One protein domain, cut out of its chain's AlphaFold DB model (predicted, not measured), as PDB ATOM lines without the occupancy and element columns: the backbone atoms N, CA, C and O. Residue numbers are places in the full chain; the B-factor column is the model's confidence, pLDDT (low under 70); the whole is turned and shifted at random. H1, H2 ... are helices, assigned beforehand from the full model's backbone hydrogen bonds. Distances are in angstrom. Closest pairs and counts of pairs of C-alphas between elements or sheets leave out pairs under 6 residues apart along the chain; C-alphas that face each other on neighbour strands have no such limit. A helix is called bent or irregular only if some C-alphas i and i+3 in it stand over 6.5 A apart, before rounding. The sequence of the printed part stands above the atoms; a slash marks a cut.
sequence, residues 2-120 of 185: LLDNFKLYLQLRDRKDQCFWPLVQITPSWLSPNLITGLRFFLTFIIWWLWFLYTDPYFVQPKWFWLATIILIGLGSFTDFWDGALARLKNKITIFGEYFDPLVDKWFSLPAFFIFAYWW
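Overview. This is residues 2 to 120 of the 185 residues of an uncharacterized protein of Candidatus Komeilibacteria bacterium CG_4_10_14_0_2_um_filter_37_10 (UniProt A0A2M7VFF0). What is the overall shape? Three long helices, H4, H5 and H6, stand side by side in a bundle of H4, H5 and H6a that runs up and down, each against the one before it, and H6 is bent but runs on nearly straight as H6b. The short H3 crosses H5 near its last residues, H2 is close by, and H1 sticks out at that end with residues 2 to 7. What is it made of? The printed part has 119 residues with six named helices, H1 to H6 in chain order, and no named strand; the class is all helix. How closely is it drawn together? It is loose, with a radius of gyration of the C-alphas of 17.5 A, and spans 62 by 28 by 26 A.

Arrangement. How do the long helices stand? H5, residues 65 to 89, touches H4, residues 33 to 55, at a shallow tilt of 12 degrees, opposite ways, a helical hairpin; their closest C-alphas, of Pro 33 and Asp 83, are 4.6 A apart. H6, residues 95 to 119, was assigned as one helix by its hydrogen bonds but is bent, with C-alphas 108 and 111 6.8 A apart; its arms are H6a, residues 95 to 108, and H6b, residues 111 to 119, at a shallow tilt of 17 degrees. H4 touches H6a, closest at the C-alphas of Thr 44 and Phe 108, 5.2 A, and with residues 44 to 51 alone touches H6b, closest at those of Trp 48 and Pro 111, 5.7 A. What meets the end of H5? H3, residues 21 to 26, touches residues 82 to 89 of H5 alone, about perpendicular at 85 degrees, closest at the C-alphas of Val 24 and Leu 86, 5.9 A. H2, residues 15 to 18, and H1, residues 2 to 11, are each close to H5 but not clearly touching; the closest C-alphas are Asp 17 and Ala 85, 5.7 A, and Leu 8 and Leu 89, 7.1 A. Do the backbones follow? In H1 and H3 every O i to N i+4 pair is within hydrogen-bond range; in H4 it is 18 of 19, H5 19 of 21, H6a 7 of 10 and H6b 4 of 5, and H2 is too short for such a pair.

Along the chain. Where do the first and last helices lie? H1 begins at C-alpha 2, (43.545, 4.061, 37.464), and H6b ends at C-alpha 119, (18.478, -7.404, -8.260). How long are the longer ones? From first to last C-alpha, H5 is 35.8 A, H4 33.7 A and H6a 20.5 A.

Size, cuts and confidence. How far does it reach? The two C-alphas farthest apart, of Leu 3 and Tyr 58, are 63.0 A apart. Is there a cut or a long link? The printed part has no cut, and no link is long. Where is confidence low? Residues 2 to 18 are under 70, and the mean pLDDT of the printed part is 80.5.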
ATOM      1  N   LEU A   2      42.640   4.011  38.634       53.59
ATOM      2  CA  LEU A   2      43.545   4.061  37.464       53.59
ATOM      3  C   LEU A   2      44.179   2.696  37.132       53.59
ATOM      4  O   LEU A   2      44.235   2.315  35.968       53.59
ATOM      5  N   LEU A   3      44.579   1.932  38.154       56.53
ATOM      6  CA  LEU A   3      45.158   0.591  37.987       56.53
ATOM      7  C   LEU A   3      44.135  -0.446  37.483       56.53
ATOM      8  O   LEU A   3      44.480  -1.324  36.696       56.53
ATOM      9  N   ASP A   4      42.875  -0.321  37.910       64.00
ATOM     10  CA  ASP A   4      41.774  -1.193  37.476       64.00
ATOM     11  C   ASP A   4      41.389  -0.901  36.025       64.00
ATOM     12  O   ASP A   4      41.244  -1.821  35.225       64.00
ATOM     13  N   ASN A   5      41.339   0.385  35.656       57.44
ATOM     14  CA  ASN A   5      41.156   0.816  34.272       57.44
ATOM     15  C   ASN A   5      42.304   0.331  33.377       57.44
ATOM     16  O   ASN A   5      42.055  -0.085  32.253       57.44
ATOM     17  N   PHE A   6      43.546   0.328  33.874       57.91
ATOM     18  CA  PHE A   6      44.713  -0.152  33.129       57.91
ATOM     19  C   PHE A   6      44.713  -1.679  32.944       57.91
ATOM     20  O   PHE A   6      45.041  -2.172  31.867       57.91
ATOM     21  N   LYS A   7      44.279  -2.445  33.954       57.50
ATOM     22  CA  LYS A   7      44.056  -3.898  33.829       57.50
ATOM     23  C   LYS A   7      42.929  -4.230  32.851       57.50
ATOM     24  O   LYS A   7      43.091  -5.154  32.060       57.50
ATOM     25  N   LEU A   8      41.832  -3.471  32.867       56.81
ATOM     26  CA  LEU A   8      40.739  -3.616  31.899       56.81
ATOM     27  C   LEU A   8      41.217  -3.271  30.478       56.81
ATOM     28  O   LEU A   8      40.919  -3.990  29.532       56.81
ATOM     29  N   TYR A   9      42.045  -2.232  30.343       56.16
ATOM     30  CA  TYR A   9      42.679  -1.835  29.082       56.16
ATOM     31  C   TYR A   9      43.626  -2.912  28.526       56.16
ATOM     32  O   TYR A   9      43.697  -3.104  27.317       56.16
ATOM     33  N   LEU A  10      44.316  -3.651  29.400       56.75
ATOM     34  CA  LEU A  10      45.161  -4.797  29.038       56.75
ATOM     35  C   LEU A  10      44.362  -6.080  28.733       56.75
ATOM     36  O   LEU A  10      44.865  -6.942  28.017       56.75
ATOM     37  N   GLN A  11      43.131  -6.220  29.246       57.25
ATOM     38  CA  GLN A  11      42.214  -7.322  28.908       57.25
ATOM     39  C   GLN A  11      41.572  -7.166  27.519       57.25
ATOM     40  O   GLN A  11      41.118  -8.156  26.941       57.25
ATOM     41  N   LEU A  12      41.568  -5.953  26.957       57.78
ATOM     42  CA  LEU A  12      41.142  -5.683  25.585       57.78
ATOM     43  C   LEU A  12      42.189  -6.212  24.599       57.78
ATOM     44  O   LEU A  12      43.060  -5.487  24.120       57.78
ATOM     45  N   ARG A  13      42.112  -7.512  24.309       55.38
ATOM     46  CA  ARG A  13      43.016  -8.214  23.384       55.38
ATOM     47  C   ARG A  13      42.940  -7.677  21.945       55.38
ATOM     48  O   ARG A  13      43.888  -7.865  21.189       55.38
ATOM     49  N   ASP A  14      41.861  -6.979  21.583       58.16
ATOM     50  CA  ASP A  14      41.646  -6.392  20.259       58.16
ATOM     51  C   ASP A  14      41.643  -4.855  20.303       58.16
ATOM     52  O   ASP A  14      40.798  -4.233  20.946       58.16
ATOM     53  N   ARG A  15      42.544  -4.211  19.538       60.06
ATOM     54  CA  ARG A  15      42.612  -2.733  19.416       60.06
ATOM     55  C   ARG A  15      41.282  -2.099  18.995       60.06
ATOM     56  O   ARG A  15      41.048  -0.934  19.290       60.06
ATOM     57  N   LYS A  16      40.417  -2.855  18.310       63.25
ATOM     58  CA  LYS A  16      39.098  -2.403  17.843       63.25
ATOM     59  C   LYS A  16      38.177  -1.997  18.998       63.25
ATOM     60  O   LYS A  16      37.388  -1.070  18.843       63.25
ATOM     61  N   ASP A  17      38.329  -2.619  20.167       65.62
ATOM     62  CA  ASP A  17      37.479  -2.353  21.330       65.62
ATOM     63  C   ASP A  17      37.773  -0.984  21.977       65.62
ATOM     64  O   ASP A  17      36.925  -0.423  22.672       65.62
ATOM     65  N   GLN A  18      38.942  -0.392  21.696       67.06
ATOM     66  CA  GLN A  18      39.334   0.925  22.216       67.06
ATOM     67  C   GLN A  18      38.449   2.051  21.665       67.06
ATOM     68  O   GLN A  18      38.157   3.006  22.382       67.06
ATOM     69  N   CYS A  19      37.963   1.922  20.426       75.81
ATOM     70  CA  CYS A  19      37.060   2.901  19.818       75.81
ATOM     71  C   CYS A  19      35.688   2.941  20.505       75.81
ATOM     72  O   CYS A  19      35.052   3.992  20.559       75.81
ATOM     73  N   PHE A  20      35.238   1.811  21.054       76.81
ATOM     74  CA  PHE A  20      33.925   1.685  21.689       76.81
ATOM     75  C   PHE A  20      33.952   1.963  23.194       76.81
ATOM     76  O   PHE A  20      32.892   2.070  23.809       76.81
ATOM     77  N   TRP A  21      35.136   2.137  23.790       76.62
ATOM     78  CA  TRP A  21      35.298   2.422  25.216       76.62
ATOM     79  C   TRP A  21      34.425   3.587  25.725       76.62
ATOM     80  O   TRP A  21      33.697   3.376  26.700       76.62
ATOM     81  N   PRO A  22      34.392   4.774  25.077       81.44
ATOM     82  CA  PRO A  22      33.555   5.882  25.544       81.44
ATOM     83  C   PRO A  22      32.064   5.532  25.491       81.44
ATOM     84  O   PRO A  22      31.310   5.824  26.416       81.44
ATOM     85  N   LEU A  23      31.652   4.843  24.425       81.38
ATOM     86  CA  LEU A  23      30.270   4.426  24.208       81.38
ATOM     87  C   LEU A  23      29.821   3.436  25.293       81.38
ATOM     88  O   LEU A  23      28.735   3.558  25.856       81.38
ATOM     89  N   VAL A  24      30.681   2.476  25.637       80.75
ATOM     90  CA  VAL A  24      30.405   1.467  26.664       80.75
ATOM     91  C   VAL A  24      30.373   2.067  28.068       80.75
ATOM     92  O   VAL A  24      29.550   1.643  28.880       80.75
ATOM     93  N   GLN A  25      31.176   3.085  28.369       79.31
ATOM     94  CA  GLN A  25      31.087   3.774  29.662       79.31
ATOM     95  C   GLN A  25      29.743   4.487  29.860       79.31
ATOM     96  O   GLN A  25      29.221   4.501  30.973       79.31
ATOM     97  N   ILE A  26      29.164   5.030  28.786       84.38
ATOM     98  CA  ILE A  26      27.866   5.720  28.818       84.38
ATOM     99  C   ILE A  26      26.702   4.717  28.870       84.38
ATOM    100  O   ILE A  26      25.617   5.051  29.349       84.38
ATOM    101  N   THR A  27      26.901   3.470  28.418       82.00
ATOM    102  CA  THR A  27      25.818   2.478  28.456       82.00
ATOM    103  C   THR A  27      25.346   2.181  29.876       82.00
ATOM    104  O   THR A  27      26.157   1.795  30.732       82.00
ATOM    105  N   PRO A  28      24.028   2.229  30.128       82.00
ATOM    106  CA  PRO A  28      23.488   1.905  31.434       82.00
ATOM    107  C   PRO A  28      23.727   0.429  31.786       82.00
ATOM    108  O   PRO A  28      23.940  -0.431  30.928       82.00
ATOM    109  N   SER A  29      23.728   0.112  33.079       76.81
ATOM    110  CA  SER A  29      24.051  -1.228  33.590       76.81
ATOM    111  C   SER A  29      22.992  -2.295  33.274       76.81
ATOM    112  O   SER A  29      23.343  -3.480  33.242       76.81
ATOM    113  N   TRP A  30      21.743  -1.885  33.017       80.31
ATOM    114  CA  TRP A  30      20.613  -2.756  32.666       80.31
ATOM    115  C   TRP A  30      20.643  -3.245  31.214       80.31
ATOM    116  O   TRP A  30      20.072  -4.291  30.915       80.31
ATOM    117  N   LEU A  31      21.331  -2.526  30.319       84.56
ATOM    118  CA  LEU A  31      21.493  -2.936  28.928       84.56
ATOM    119  C   LEU A  31      22.513  -4.078  28.880       84.56
ATOM    120  O   LEU A  31      23.714  -3.867  29.067       84.56
ATOM    121  N   SER A  32      22.026  -5.308  28.721       86.06
ATOM    122  CA  SER A  32      22.874  -6.489  28.575       86.06
ATOM    123  C   SER A  32      23.266  -6.694  27.106       86.06
ATOM    124  O   SER A  32      22.470  -6.367  26.225       86.06
ATOM    125  N   PRO A  33      24.454  -7.266  26.828       85.81
ATOM    126  CA  PRO A  33      24.842  -7.659  25.471       85.81
ATOM    127  C   PRO A  33      23.761  -8.512  24.796       85.81
ATOM    128  O   PRO A  33      23.264  -8.146  23.742       85.81
ATOM    129  N   ASN A  34      23.258  -9.534  25.496       86.94
ATOM    130  CA  ASN A  34      22.212 -10.424  24.984       86.94
ATOM    131  C   ASN A  34      20.905  -9.694  24.613       86.94
ATOM    132  O   ASN A  34      20.177 -10.151  23.735       86.94
ATOM    133  N   LEU A  35      20.572  -8.583  25.288       88.38
ATOM    134  CA  LEU A  35      19.404  -7.774  24.928       88.38
ATOM    135  C   LEU A  35      19.633  -7.056  23.594       88.38
ATOM    136  O   LEU A  35      18.712  -6.980  22.789       88.38
ATOM    137  N   ILE A  36      20.850  -6.567  23.343       88.56
ATOM    138  CA  ILE A  36      21.231  -5.950  22.067       88.56
ATOM    139  C   ILE A  36      21.196  -6.998  20.944       88.56
ATOM    140  O   ILE A  36      20.575  -6.742  19.910       88.56
ATOM    141  N   THR A  37      21.740  -8.198  21.174       87.44
ATOM    142  CA  THR A  37      21.636  -9.320  20.229       87.44
ATOM    143  C   THR A  37      20.171  -9.665  19.942       87.44
ATOM    144  O   THR A  37      19.754  -9.794  18.792       87.44
ATOM    145  N   GLY A  38      19.337  -9.749  20.984       88.00
ATOM    146  CA  GLY A  38      17.899  -9.993  20.845       88.00
ATOM    147  C   GLY A  38      17.188  -8.903  20.039       88.00
ATOM    148  O   GLY A  38      16.371  -9.207  19.174       88.00
ATOM    149  N   LEU A  39      17.530  -7.632  20.256       90.25
ATOM    150  CA  LEU A  39      17.002  -6.523  19.462       90.25
ATOM    151  C   LEU A  39      17.400  -6.639  17.987       90.25
ATOM    152  O   LEU A  39      16.553  -6.399  17.128       90.25
ATOM    153  N   ARG A  40      18.635  -7.057  17.675       90.38
ATOM    154  CA  ARG A  40      19.049  -7.329  16.287       90.38
ATOM    155  C   ARG A  40      18.221  -8.448  15.667       90.38
ATOM    156  O   ARG A  40      17.768  -8.304  14.537       90.38
ATOM    157  N   PHE A  41      17.959  -9.519  16.412       90.12
ATOM    158  CA  PHE A  41      17.090 -10.599  15.949       90.12
ATOM    159  C   PHE A  41      15.692 -10.084  15.560       90.12
ATOM    160  O   PHE A  41      15.188 -10.433  14.493       90.12
ATOM    161  N   PHE A  42      15.097  -9.197  16.367       92.00
ATOM    162  CA  PHE A  42      13.824  -8.544  16.036       92.00
ATOM    163  C   PHE A  42      13.927  -7.586  14.842       92.00
ATOM    164  O   PHE A  42      13.050  -7.583  13.977       92.00
ATOM    165  N   LEU A  43      15.011  -6.812  14.756       91.56
ATOM    166  CA  LEU A  43      15.296  -5.912  13.636       91.56
ATOM    167  C   LEU A  43      15.291  -6.660  12.297       91.56
ATOM    168  O   LEU A  43      14.749  -6.156  11.315       91.56
ATOM    169  N   THR A  44      15.815  -7.887  12.262       90.31
ATOM    170  CA  THR A  44      15.796  -8.739  11.066       90.31
ATOM    171  C   THR A  44      14.378  -8.977  10.540       90.31
ATOM    172  O   THR A  44      14.170  -8.939   9.327       90.31
ATOM    173  N   PHE A  45      13.382  -9.175  11.413       92.69
ATOM    174  CA  PHE A  45      11.986  -9.340  10.978       92.69
ATOM    175  C   PHE A  45      11.432  -8.077  10.325       92.69
ATOM    176  O   PHE A  45      10.666  -8.173   9.370       92.69
ATOM    177  N   ILE A  46      11.844  -6.897  10.794       92.06
ATOM    178  CA  ILE A  46      11.440  -5.620  10.197       92.06
ATOM    179  C   ILE A  46      12.010  -5.501   8.780       92.06
ATOM    180  O   ILE A  46      11.288  -5.116   7.863       92.06
ATOM    181  N   ILE A  47      13.276  -5.880   8.574       90.94
ATOM    182  CA  ILE A  47      13.899  -5.863   7.241       90.94
ATOM    183  C   ILE A  47      13.190  -6.855   6.306       90.94
ATOM    184  O   ILE A  47      12.882  -6.511   5.167       90.94
ATOM    185  N   TRP A  48      12.860  -8.055   6.794       90.06
ATOM    186  CA  TRP A  48      12.053  -9.022   6.044       90.06
ATOM    187  C   TRP A  48      10.680  -8.478   5.669       90.06
ATOM    188  O   TRP A  48      10.243  -8.630   4.533       90.06
ATOM    189  N   TRP A  49       9.999  -7.830   6.608       90.44
ATOM    190  CA  TRP A  49       8.693  -7.240   6.356       90.44
ATOM    191  C   TRP A  49       8.761  -6.140   5.290       90.44
ATOM    192  O   TRP A  49       7.956  -6.145   4.360       90.44
ATOM    193  N   LEU A  50       9.767  -5.259   5.351       89.94
ATOM    194  CA  LEU A  50      10.018  -4.262   4.305       89.94
ATOM    195  C   LEU A  50      10.286  -4.911   2.945       89.94
ATOM    196  O   LEU A  50       9.794  -4.420   1.932       89.94
ATOM    197  N   TRP A  51      11.051  -6.004   2.920       88.50
ATOM    198  CA  TRP A  51      11.318  -6.760   1.699       88.50
ATOM    199  C   TRP A  51      10.036  -7.332   1.086       88.50
ATOM    200  O   TRP A  51       9.783  -7.116  -0.098       88.50
ATOM    201  N   PHE A  52       9.192  -7.984   1.890       88.81
ATOM    202  CA  PHE A  52       7.915  -8.525   1.417       88.81
ATOM    203  C   PHE A  52       7.011  -7.438   0.834       88.81
ATOM    204  O   PHE A  52       6.474  -7.628  -0.255       88.81
ATOM    205  N   LEU A  53       6.910  -6.281   1.500       88.62
ATOM    206  CA  LEU A  53       6.157  -5.130   0.991       88.62
ATOM    207  C   LEU A  53       6.719  -4.588  -0.328       88.62
ATOM    208  O   LEU A  53       5.961  -4.104  -1.160       88.62
ATOM    209  N   TYR A  54       8.038  -4.645  -0.519       87.44
ATOM    210  CA  TYR A  54       8.677  -4.182  -1.749       87.44
ATOM    211  C   TYR A  54       8.383  -5.101  -2.945       87.44
ATOM    212  O   TYR A  54       8.218  -4.622  -4.066       87.44
ATOM    213  N   THR A  55       8.322  -6.413  -2.711       85.31
ATOM    214  CA  THR A  55       8.092  -7.423  -3.757       85.31
ATOM    215  C   THR A  55       6.624  -7.718  -4.051       85.31
ATOM    216  O   THR A  55       6.336  -8.396  -5.035       85.31
ATOM    217  N   ASP A  56       5.702  -7.260  -3.203       86.62
ATOM    218  CA  ASP A  56       4.272  -7.503  -3.379       86.62
ATOM    219  C   ASP A  56       3.735  -6.709  -4.592       86.62
ATOM    220  O   ASP A  56       3.803  -5.476  -4.596       86.62
ATOM    221  N   PRO A  57       3.187  -7.379  -5.626       80.94
ATOM    222  CA  PRO A  57       2.678  -6.712  -6.824       80.94
ATOM    223  C   PRO A  57       1.445  -5.830  -6.567       80.94
ATOM    224  O   PRO A  57       1.122  -4.987  -7.404       80.94
ATOM    225  N   TYR A  58       0.751  -6.010  -5.441       84.25
ATOM    226  CA  TYR A  58      -0.430  -5.230  -5.067       84.25
ATOM    227  C   TYR A  58      -0.093  -3.994  -4.226       84.25
ATOM    228  O   TYR A  58      -0.980  -3.184  -3.947       84.25
ATOM    229  N   PHE A  59       1.171  -3.824  -3.830       81.75
ATOM    230  CA  PHE A  59       1.624  -2.699  -3.021       81.75
ATOM    231  C   PHE A  59       2.419  -1.689  -3.850       81.75
ATOM    232  O   PHE A  59       3.224  -2.030  -4.715       81.75
ATOM    233  N   VAL A  60       2.220  -0.399  -3.567       79.06
ATOM    234  CA  VAL A  60       3.045   0.652  -4.170       79.06
ATOM    235  C   VAL A  60       4.439   0.574  -3.559       79.06
ATOM    236  O   VAL A  60       4.585   0.728  -2.344       79.06
ATOM    237  N   GLN A  61       5.454   0.378  -4.403       77.50
ATOM    238  CA  GLN A  61       6.839   0.276  -3.950       77.50
ATOM    239  C   GLN A  61       7.225   1.492  -3.087       77.50
ATOM    240  O   GLN A  61       7.141   2.638  -3.552       77.50
ATOM    241  N   PRO A  62       7.659   1.278  -1.831       79.06
ATOM    242  CA  PRO A  62       8.006   2.377  -0.950       79.06
ATOM    243  C   PRO A  62       9.202   3.156  -1.512       79.06
ATOM    244  O   PRO A  62      10.304   2.623  -1.627       79.06
ATOM    245  N   LYS A  63       9.012   4.454  -1.794       82.12
ATOM    246  CA  LYS A  63      10.067   5.349  -2.325       82.12
ATOM    247  C   LYS A  63      11.335   5.377  -1.460       82.12
ATOM    248  O   LYS A  63      12.426   5.613  -1.964       82.12
ATOM    249  N   TRP A  64      11.180   5.122  -0.163       86.44
ATOM    250  CA  TRP A  64      12.254   5.142   0.829       86.44
ATOM    251  C   TRP A  64      12.802   3.754   1.170       86.44
ATOM    252  O   TRP A  64      13.618   3.651   2.082       86.44
ATOM    253  N   PHE A  65      12.378   2.697   0.467       88.56
ATOM    254  CA  PHE A  65      12.764   1.311   0.755       88.56
ATOM    255  C   PHE A  65      14.281   1.149   0.892       88.56
ATOM    256  O   PHE A  65      14.769   0.653   1.907       88.56
ATOM    257  N   TRP A  66      15.029   1.633  -0.100       86.88
ATOM    258  CA  TRP A  66      16.484   1.520  -0.126       86.88
ATOM    259  C   TRP A  66      17.151   2.275   1.021       86.88
ATOM    260  O   TRP A  66      18.010   1.719   1.701       86.88
ATOM    261  N   LEU A  67      16.716   3.511   1.278       90.69
ATOM    262  CA  LEU A  67      17.256   4.323   2.365       90.69
ATOM    263  C   LEU A  67      16.984   3.673   3.728       90.69
ATOM    264  O   LEU A  67      17.903   3.523   4.529       90.69
ATOM    265  N   ALA A  68      15.744   3.241   3.969       90.44
ATOM    266  CA  ALA A  68      15.357   2.569   5.204       90.44
ATOM    267  C   ALA A  68      16.154   1.274   5.405       90.44
ATOM    268  O   ALA A  68      16.699   1.046   6.481       90.44
ATOM    269  N   THR A  69      16.291   0.459   4.361       89.31
ATOM    270  CA  THR A  69      16.996  -0.824   4.446       89.31
ATOM    271  C   THR A  69      18.488  -0.641   4.716       89.31
ATOM    272  O   THR A  69      19.032  -1.322   5.581       89.31
ATOM    273  N   ILE A  70      19.145   0.319   4.057       90.38
ATOM    274  CA  ILE A  70      20.558   0.645   4.312       90.38
ATOM    275  C   ILE A  70      20.756   1.110   5.757       90.38
ATOM    276  O   ILE A  70      21.683   0.654   6.424       90.38
ATOM    277  N   ILE A  71      19.874   1.979   6.260       92.88
ATOM    278  CA  ILE A  71      19.941   2.459   7.645       92.88
ATOM    279  C   ILE A  71      19.767   1.293   8.623       92.88
ATOM    280  O   ILE A  71      20.566   1.155   9.544       92.88
ATOM    281  N   LEU A  72      18.771   0.427   8.421       92.19
ATOM    282  CA  LEU A  72      18.514  -0.714   9.306       92.19
ATOM    283  C   LEU A  72      19.667  -1.727   9.287       92.19
ATOM    284  O   LEU A  72      20.096  -2.179  10.348       92.19
ATOM    285  N   ILE A  73      20.214  -2.040   8.108       89.56
ATOM    286  CA  ILE A  73      21.371  -2.939   7.976       89.56
ATOM    287  C   ILE A  73      22.610  -2.330   8.649       89.56
ATOM    288  O   ILE A  73      23.330  -3.022   9.373       89.56
ATOM    289  N   GLY A  74      22.839  -1.028   8.453       91.06
ATOM    290  CA  GLY A  74      23.937  -0.292   9.076       91.06
ATOM    291  C   GLY A  74      23.826  -0.260  10.599       91.06
ATOM    292  O   GLY A  74      24.802  -0.548  11.291       91.06
ATOM    293  N   LEU A  75      22.630   0.011  11.129       91.00
ATOM    294  CA  LEU A  75      22.357  -0.018  12.566       91.00
ATOM    295  C   LEU A  75      22.565  -1.416  13.149       91.00
ATOM    296  O   LEU A  75      23.252  -1.547  14.158       91.00
ATOM    297  N   GLY A  76      22.037  -2.463  12.512       89.38
ATOM    298  CA  GLY A  76      22.223  -3.832  12.994       89.38
ATOM    299  C   GLY A  76      23.695  -4.250  12.999       89.38
ATOM    300  O   GLY A  76      24.181  -4.741  14.014       89.38
ATOM    301  N   SER A  77      24.444  -3.933  11.940       87.75
ATOM    302  CA  SER A  77      25.896  -4.172  11.893       87.75
ATOM    303  C   SER A  77      26.644  -3.402  12.985       87.75
ATOM    304  O   SER A  77      27.555  -3.928  13.609       87.75
ATOM    305  N   PHE A  78      26.249  -2.156  13.264       88.81
ATOM    306  CA  PHE A  78      26.850  -1.371  14.341       88.81
ATOM    307  C   PHE A  78      26.574  -1.977  15.723       88.81
ATOM    308  O   PHE A  78      27.465  -2.007  16.571       88.81
ATOM    309  N   THR A  79      25.361  -2.493  15.945       87.44
ATOM    310  CA  THR A  79      25.019  -3.140  17.217       87.44
ATOM    311  C   THR A  79      25.858  -4.389  17.498       87.44
ATOM    312  O   THR A  79      26.080  -4.655  18.673       87.44
ATOM    313  N   ASP A  80      26.359  -5.087  16.467       84.50
ATOM    314  CA  ASP A  80      27.205  -6.301  16.587       84.50
ATOM    315  C   ASP A  80      28.601  -6.004  17.108       84.50
ATOM    316  O   ASP A  80      29.175  -6.672  17.966       84.50
ATOM    317  N   PHE A  81      29.165  -4.905  16.631       83.50
ATOM    318  CA  PHE A  81      30.428  -4.456  17.190       83.50
ATOM    319  C   PHE A  81      30.246  -3.973  18.629       83.50
ATOM    320  O   PHE A  81      31.147  -4.122  19.461       83.50
ATOM    321  N   TRP A  82      29.081  -3.401  18.936       85.69
ATOM    322  CA  TRP A  82      28.818  -2.815  20.237       85.69
ATOM    323  C   TRP A  82      28.517  -3.840  21.331       85.69
ATOM    324  O   TRP A  82      29.062  -3.703  22.427       85.69
ATOM    325  N   ASP A  83      27.686  -4.851  21.081       85.06
ATOM    326  CA  ASP A  83      27.352  -5.867  22.086       85.06
ATOM    327  C   ASP A  83      28.561  -6.738  22.456       85.06
ATOM    328  O   ASP A  83      28.809  -6.959  23.645       85.06
ATOM    329  N   GLY A  84      29.398  -7.098  21.482       82.19
ATOM    330  CA  GLY A  84      30.661  -7.790  21.704       82.19
ATOM    331  C   GLY A  84      31.629  -6.957  22.546       82.19
ATOM    332  O   GLY A  84      32.209  -7.463  23.514       82.19
ATOM    333  N   ALA A  85      31.771  -5.662  22.236       82.50
ATOM    334  CA  ALA A  85      32.577  -4.747  23.045       82.50
ATOM    335  C   ALA A  85      32.007  -4.604  24.467       82.50
ATOM    336  O   ALA A  85      32.758  -4.641  25.442       82.50
ATOM    337  N   LEU A  86      30.682  -4.504  24.610       84.38
ATOM    338  CA  LEU A  86      29.988  -4.395  25.892       84.38
ATOM    339  C   LEU A  86      30.187  -5.644  26.764       84.38
ATOM    340  O   LEU A  86      30.430  -5.513  27.966       84.38
ATOM    341  N   ALA A  87      30.116  -6.841  26.177       84.19
ATOM    342  CA  ALA A  87      30.321  -8.108  26.874       84.19
ATOM    343  C   ALA A  87      31.746  -8.228  27.427       84.19
ATOM    344  O   ALA A  87      31.919  -8.563  28.604       84.19
ATOM    345  N   ARG A  88      32.754  -7.893  26.611       81.88
ATOM    346  CA  ARG A  88      34.174  -7.936  26.993       81.88
ATOM    347  C   ARG A  88      34.512  -6.878  28.042       81.88
ATOM    348  O   ARG A  88      35.096  -7.197  29.071       81.88
ATOM    349  N   LEU A  89      34.079  -5.637  27.830       77.44
ATOM    350  CA  LEU A  89      34.405  -4.507  28.705       77.44
ATOM    351  C   LEU A  89      33.699  -4.548  30.059       77.44
ATOM    352  O   LEU A  89      34.272  -4.125  31.060       77.44
ATOM    353  N   LYS A  90      32.464  -5.057  30.121       81.62
ATOM    354  CA  LYS A  90      31.735  -5.214  31.390       81.62
ATOM    355  C   LYS A  90      31.943  -6.587  32.037       81.62
ATOM    356  O   LYS A  90      31.289  -6.860  33.040       81.62
ATOM    357  N   ASN A  91      32.817  -7.438  31.487       79.62
ATOM    358  CA  ASN A  91      33.012  -8.829  31.919       79.62
ATOM    359  C   ASN A  91      31.680  -9.605  32.042       79.62
ATOM    360  O   ASN A  91      31.489 -10.409  32.951       79.62
ATOM    361  N   LYS A  92      30.735  -9.347  31.125       80.62
ATOM    362  CA  LYS A  92      29.400  -9.973  31.063       80.62
ATOM    363  C   LYS A  92      29.322 -11.018  29.946       80.62
ATOM    364  O   LYS A  92      28.327 -11.093  29.231       80.62
ATOM    365  N   ILE A  93      30.383 -11.799  29.771       79.38
ATOM    366  CA  ILE A  93      30.403 -12.890  28.794       79.38
ATOM    367  C   ILE A  93      29.555 -14.032  29.359       79.38
ATOM    368  O   ILE A  93      29.784 -14.491  30.477       79.38
ATOM    369  N   THR A  94      28.546 -14.463  28.602       81.44
ATOM    370  CA  THR A  94      27.658 -15.562  28.996       81.44
ATOM    371  C   THR A  94      27.753 -16.691  27.985       81.44
ATOM    372  O   THR A  94      27.825 -16.430  26.789       81.44
ATOM    373  N   ILE A  95      27.683 -17.938  28.462       76.62
ATOM    374  CA  ILE A  95      27.696 -19.136  27.603       76.62
ATOM    375  C   ILE A  95      26.536 -19.089  26.595       76.62
ATOM    376  O   ILE A  95      26.678 -19.503  25.455       76.62
ATOM    377  N   PHE A  96      25.378 -18.556  27.002       77.69
ATOM    378  CA  PHE A  96      24.241 -18.381  26.100       77.69
ATOM    379  C   PHE A  96      24.531 -17.367  24.987       77.69
ATOM    380  O   PHE A  96      24.301 -17.685  23.825       77.69
ATOM    381  N   GLY A  97      25.041 -16.178  25.332       76.50
ATOM    382  CA  GLY A  97      25.384 -15.139  24.354       76.50
ATOM    383  C   GLY A  97      26.428 -15.627  23.354       76.50
ATOM    384  O   GLY A  97      26.219 -15.516  22.156       76.50
ATOM    385  N   GLU A  98      27.455 -16.334  23.829       75.81
ATOM    386  CA  GLU A  98      28.496 -16.920  22.971       75.81
ATOM    387  C   GLU A  98      27.937 -17.825  21.854       75.81
ATOM    388  O   GLU A  98      28.493 -17.867  20.757       75.81
ATOM    389  N   TYR A  99      26.816 -18.514  22.094       74.38
ATOM    390  CA  TYR A  99      26.137 -19.317  21.069       74.38
ATOM    391  C   TYR A  99      25.059 -18.568  20.300       74.38
ATOM    392  O   TYR A  99      24.811 -18.872  19.131       74.38
ATOM    393  N   PHE A 100      24.378 -17.638  20.959       80.69
ATOM    394  CA  PHE A 100      23.269 -16.911  20.371       80.69
ATOM    395  C   PHE A 100      23.752 -15.828  19.403       80.69
ATOM    396  O   PHE A 100      23.149 -15.679  18.343       80.69
ATOM    397  N   ASP A 101      24.863 -15.151  19.703       79.56
ATOM    398  CA  ASP A 101      25.403 -14.062  18.882       79.56
ATOM    399  C   ASP A 101      25.722 -14.542  17.449       79.56
ATOM    400  O   ASP A 101      25.117 -14.020  16.507       79.56
ATOM    401  N   PRO A 102      26.491 -15.634  17.228       76.69
ATOM    402  CA  PRO A 102      26.761 -16.114  15.870       76.69
ATOM    403  C   PRO A 102      25.511 -16.610  15.125       76.69
ATOM    404  O   PRO A 102      25.462 -16.583  13.893       76.69
ATOM    405  N   LEU A 103      24.500 -17.099  15.855       78.94
ATOM    406  CA  LEU A 103      23.230 -17.539  15.275       78.94
ATOM    407  C   LEU A 103      22.428 -16.336  14.773       78.94
ATOM    408  O   LEU A 103      21.926 -16.358  13.648       78.94
ATOM    409  N   VAL A 104      22.331 -15.281  15.582       84.75
ATOM    410  CA  VAL A 104      21.638 -14.047  15.202       84.75
ATOM    411  C   VAL A 104      22.367 -13.326  14.077       84.75
ATOM    412  O   VAL A 104      21.696 -12.803  13.189       84.75
ATOM    413  N   ASP A 105      23.695 -13.368  14.024       81.56
ATOM    414  CA  ASP A 105      24.455 -12.798  12.907       81.56
ATOM    415  C   ASP A 105      24.108 -13.457  11.575       81.56
ATOM    416  O   ASP A 105      23.872 -12.766  10.582       81.56
ATOM    417  N   LYS A 106      24.004 -14.794  11.553       78.88
ATOM    418  CA  LYS A 106      23.514 -15.527  10.376       78.88
ATOM    419  C   LYS A 106      22.075 -15.164  10.041       78.88
ATOM    420  O   LYS A 106      21.732 -15.010   8.877       78.88
ATOM    421  N   TRP A 107      21.217 -15.045  11.051       84.06
ATOM    422  CA  TRP A 107      19.821 -14.675  10.839       84.06
ATOM    423  C   TRP A 107      19.703 -13.282  10.211       84.06
ATOM    424  O   TRP A 107      18.961 -13.092   9.249       84.06
ATOM    425  N   PHE A 108      20.466 -12.320  10.726       88.31
ATOM    426  CA  PHE A 108      20.475 -10.930  10.286       88.31
ATOM    427  C   PHE A 108      20.987 -10.749   8.855       88.31
ATOM    428  O   PHE A 108      20.485  -9.885   8.133       88.31
ATOM    429  N   SER A 109      21.933 -11.578   8.405       84.19
ATOM    430  CA  SER A 109      22.469 -11.483   7.047       84.19
ATOM    431  C   SER A 109      21.490 -11.953   5.961       84.19
ATOM    432  O   SER A 109      21.548 -11.452   4.838       84.19
ATOM    433  N   LEU A 110      20.537 -12.837   6.286       83.25
ATOM    434  CA  LEU A 110      19.582 -13.414   5.327       83.25
ATOM    435  C   LEU A 110      18.798 -12.379   4.497       83.25
ATOM    436  O   LEU A 110      18.879 -12.449   3.270       83.25
ATOM    437  N   PRO A 111      18.051 -11.418   5.077       85.94
ATOM    438  CA  PRO A 111      17.248 -10.501   4.270       85.94
ATOM    439  C   PRO A 111      18.088  -9.645   3.314       85.94
ATOM    440  O   PRO A 111      17.668  -9.418   2.180       85.94
ATOM    441  N   ALA A 112      19.297  -9.233   3.718       82.56
ATOM    442  CA  ALA A 112      20.215  -8.528   2.826       82.56
ATOM    443  C   ALA A 112      20.532  -9.371   1.578       82.56
ATOM    444  O   ALA A 112      20.521  -8.851   0.464       82.56
ATOM    445  N   PHE A 113      20.727 -10.684   1.739       76.75
ATOM    446  CA  PHE A 113      20.955 -11.584   0.609       76.75
ATOM    447  C   PHE A 113      19.754 -11.732  -0.308       76.75
ATOM    448  O   PHE A 113      19.941 -11.725  -1.520       76.75
ATOM    449  N   PHE A 114      18.539 -11.845   0.227       79.62
ATOM    450  CA  PHE A 114      17.337 -11.931  -0.606       79.62
ATOM    451  C   PHE A 114      17.142 -10.668  -1.446       79.62
ATOM    452  O   PHE A 114      16.855 -10.764  -2.640       79.62
ATOM    453  N   ILE A 115      17.399  -9.502  -0.851       83.12
ATOM    454  CA  ILE A 115      17.397  -8.229  -1.570       83.12
ATOM    455  C   ILE A 115      18.451  -8.265  -2.685       83.12
ATOM    456  O   ILE A 115      18.119  -8.031  -3.844       83.12
ATOM    457  N   PHE A 116      19.702  -8.628  -2.386       78.31
ATOM    458  CA  PHE A 116      20.739  -8.734  -3.420       78.31
ATOM    459  C   PHE A 116      20.415  -9.776  -4.500       78.31
ATOM    460  O   PHE A 116      20.739  -9.552  -5.661       78.31
ATOM    461  N   ALA A 117      19.759 -10.885  -4.156       77.31
ATOM    462  CA  ALA A 117      19.381 -11.945  -5.092       77.31
ATOM    463  C   ALA A 117      18.340 -11.528  -6.109       77.31
ATOM    464  O   ALA A 117      18.395 -11.959  -7.258       77.31
ATOM    465  N   TYR A 118      17.418 -10.670  -5.706       79.50
ATOM    466  CA  TYR A 118      16.396 -10.181  -6.610       79.50
ATOM    467  C   TYR A 118      16.965  -9.262  -7.694       79.50
ATOM    468  O   TYR A 118      16.584  -9.369  -8.855       79.50
ATOM    469  N   TRP A 119      17.902  -8.383  -7.331       74.62
ATOM    470  CA  TRP A 119      18.478  -7.404  -8.260       74.62
ATOM    471  C   TRP A 119      19.716  -7.911  -8.989       74.62
ATOM    472  O   TRP A 119      19.959  -7.544 -10.136       74.62
ATOM    473  N   TRP A 120      20.513  -8.739  -8.319       73.75
ATOM    474  CA  TRP A 120      21.761  -9.281  -8.839       73.75
ATOM    475  C   TRP A 120      21.856 -10.789  -8.573       73.75
ATOM    476  O   TRP A 120      22.721 -11.247  -7.813       73.75
TER     477      TRP A 120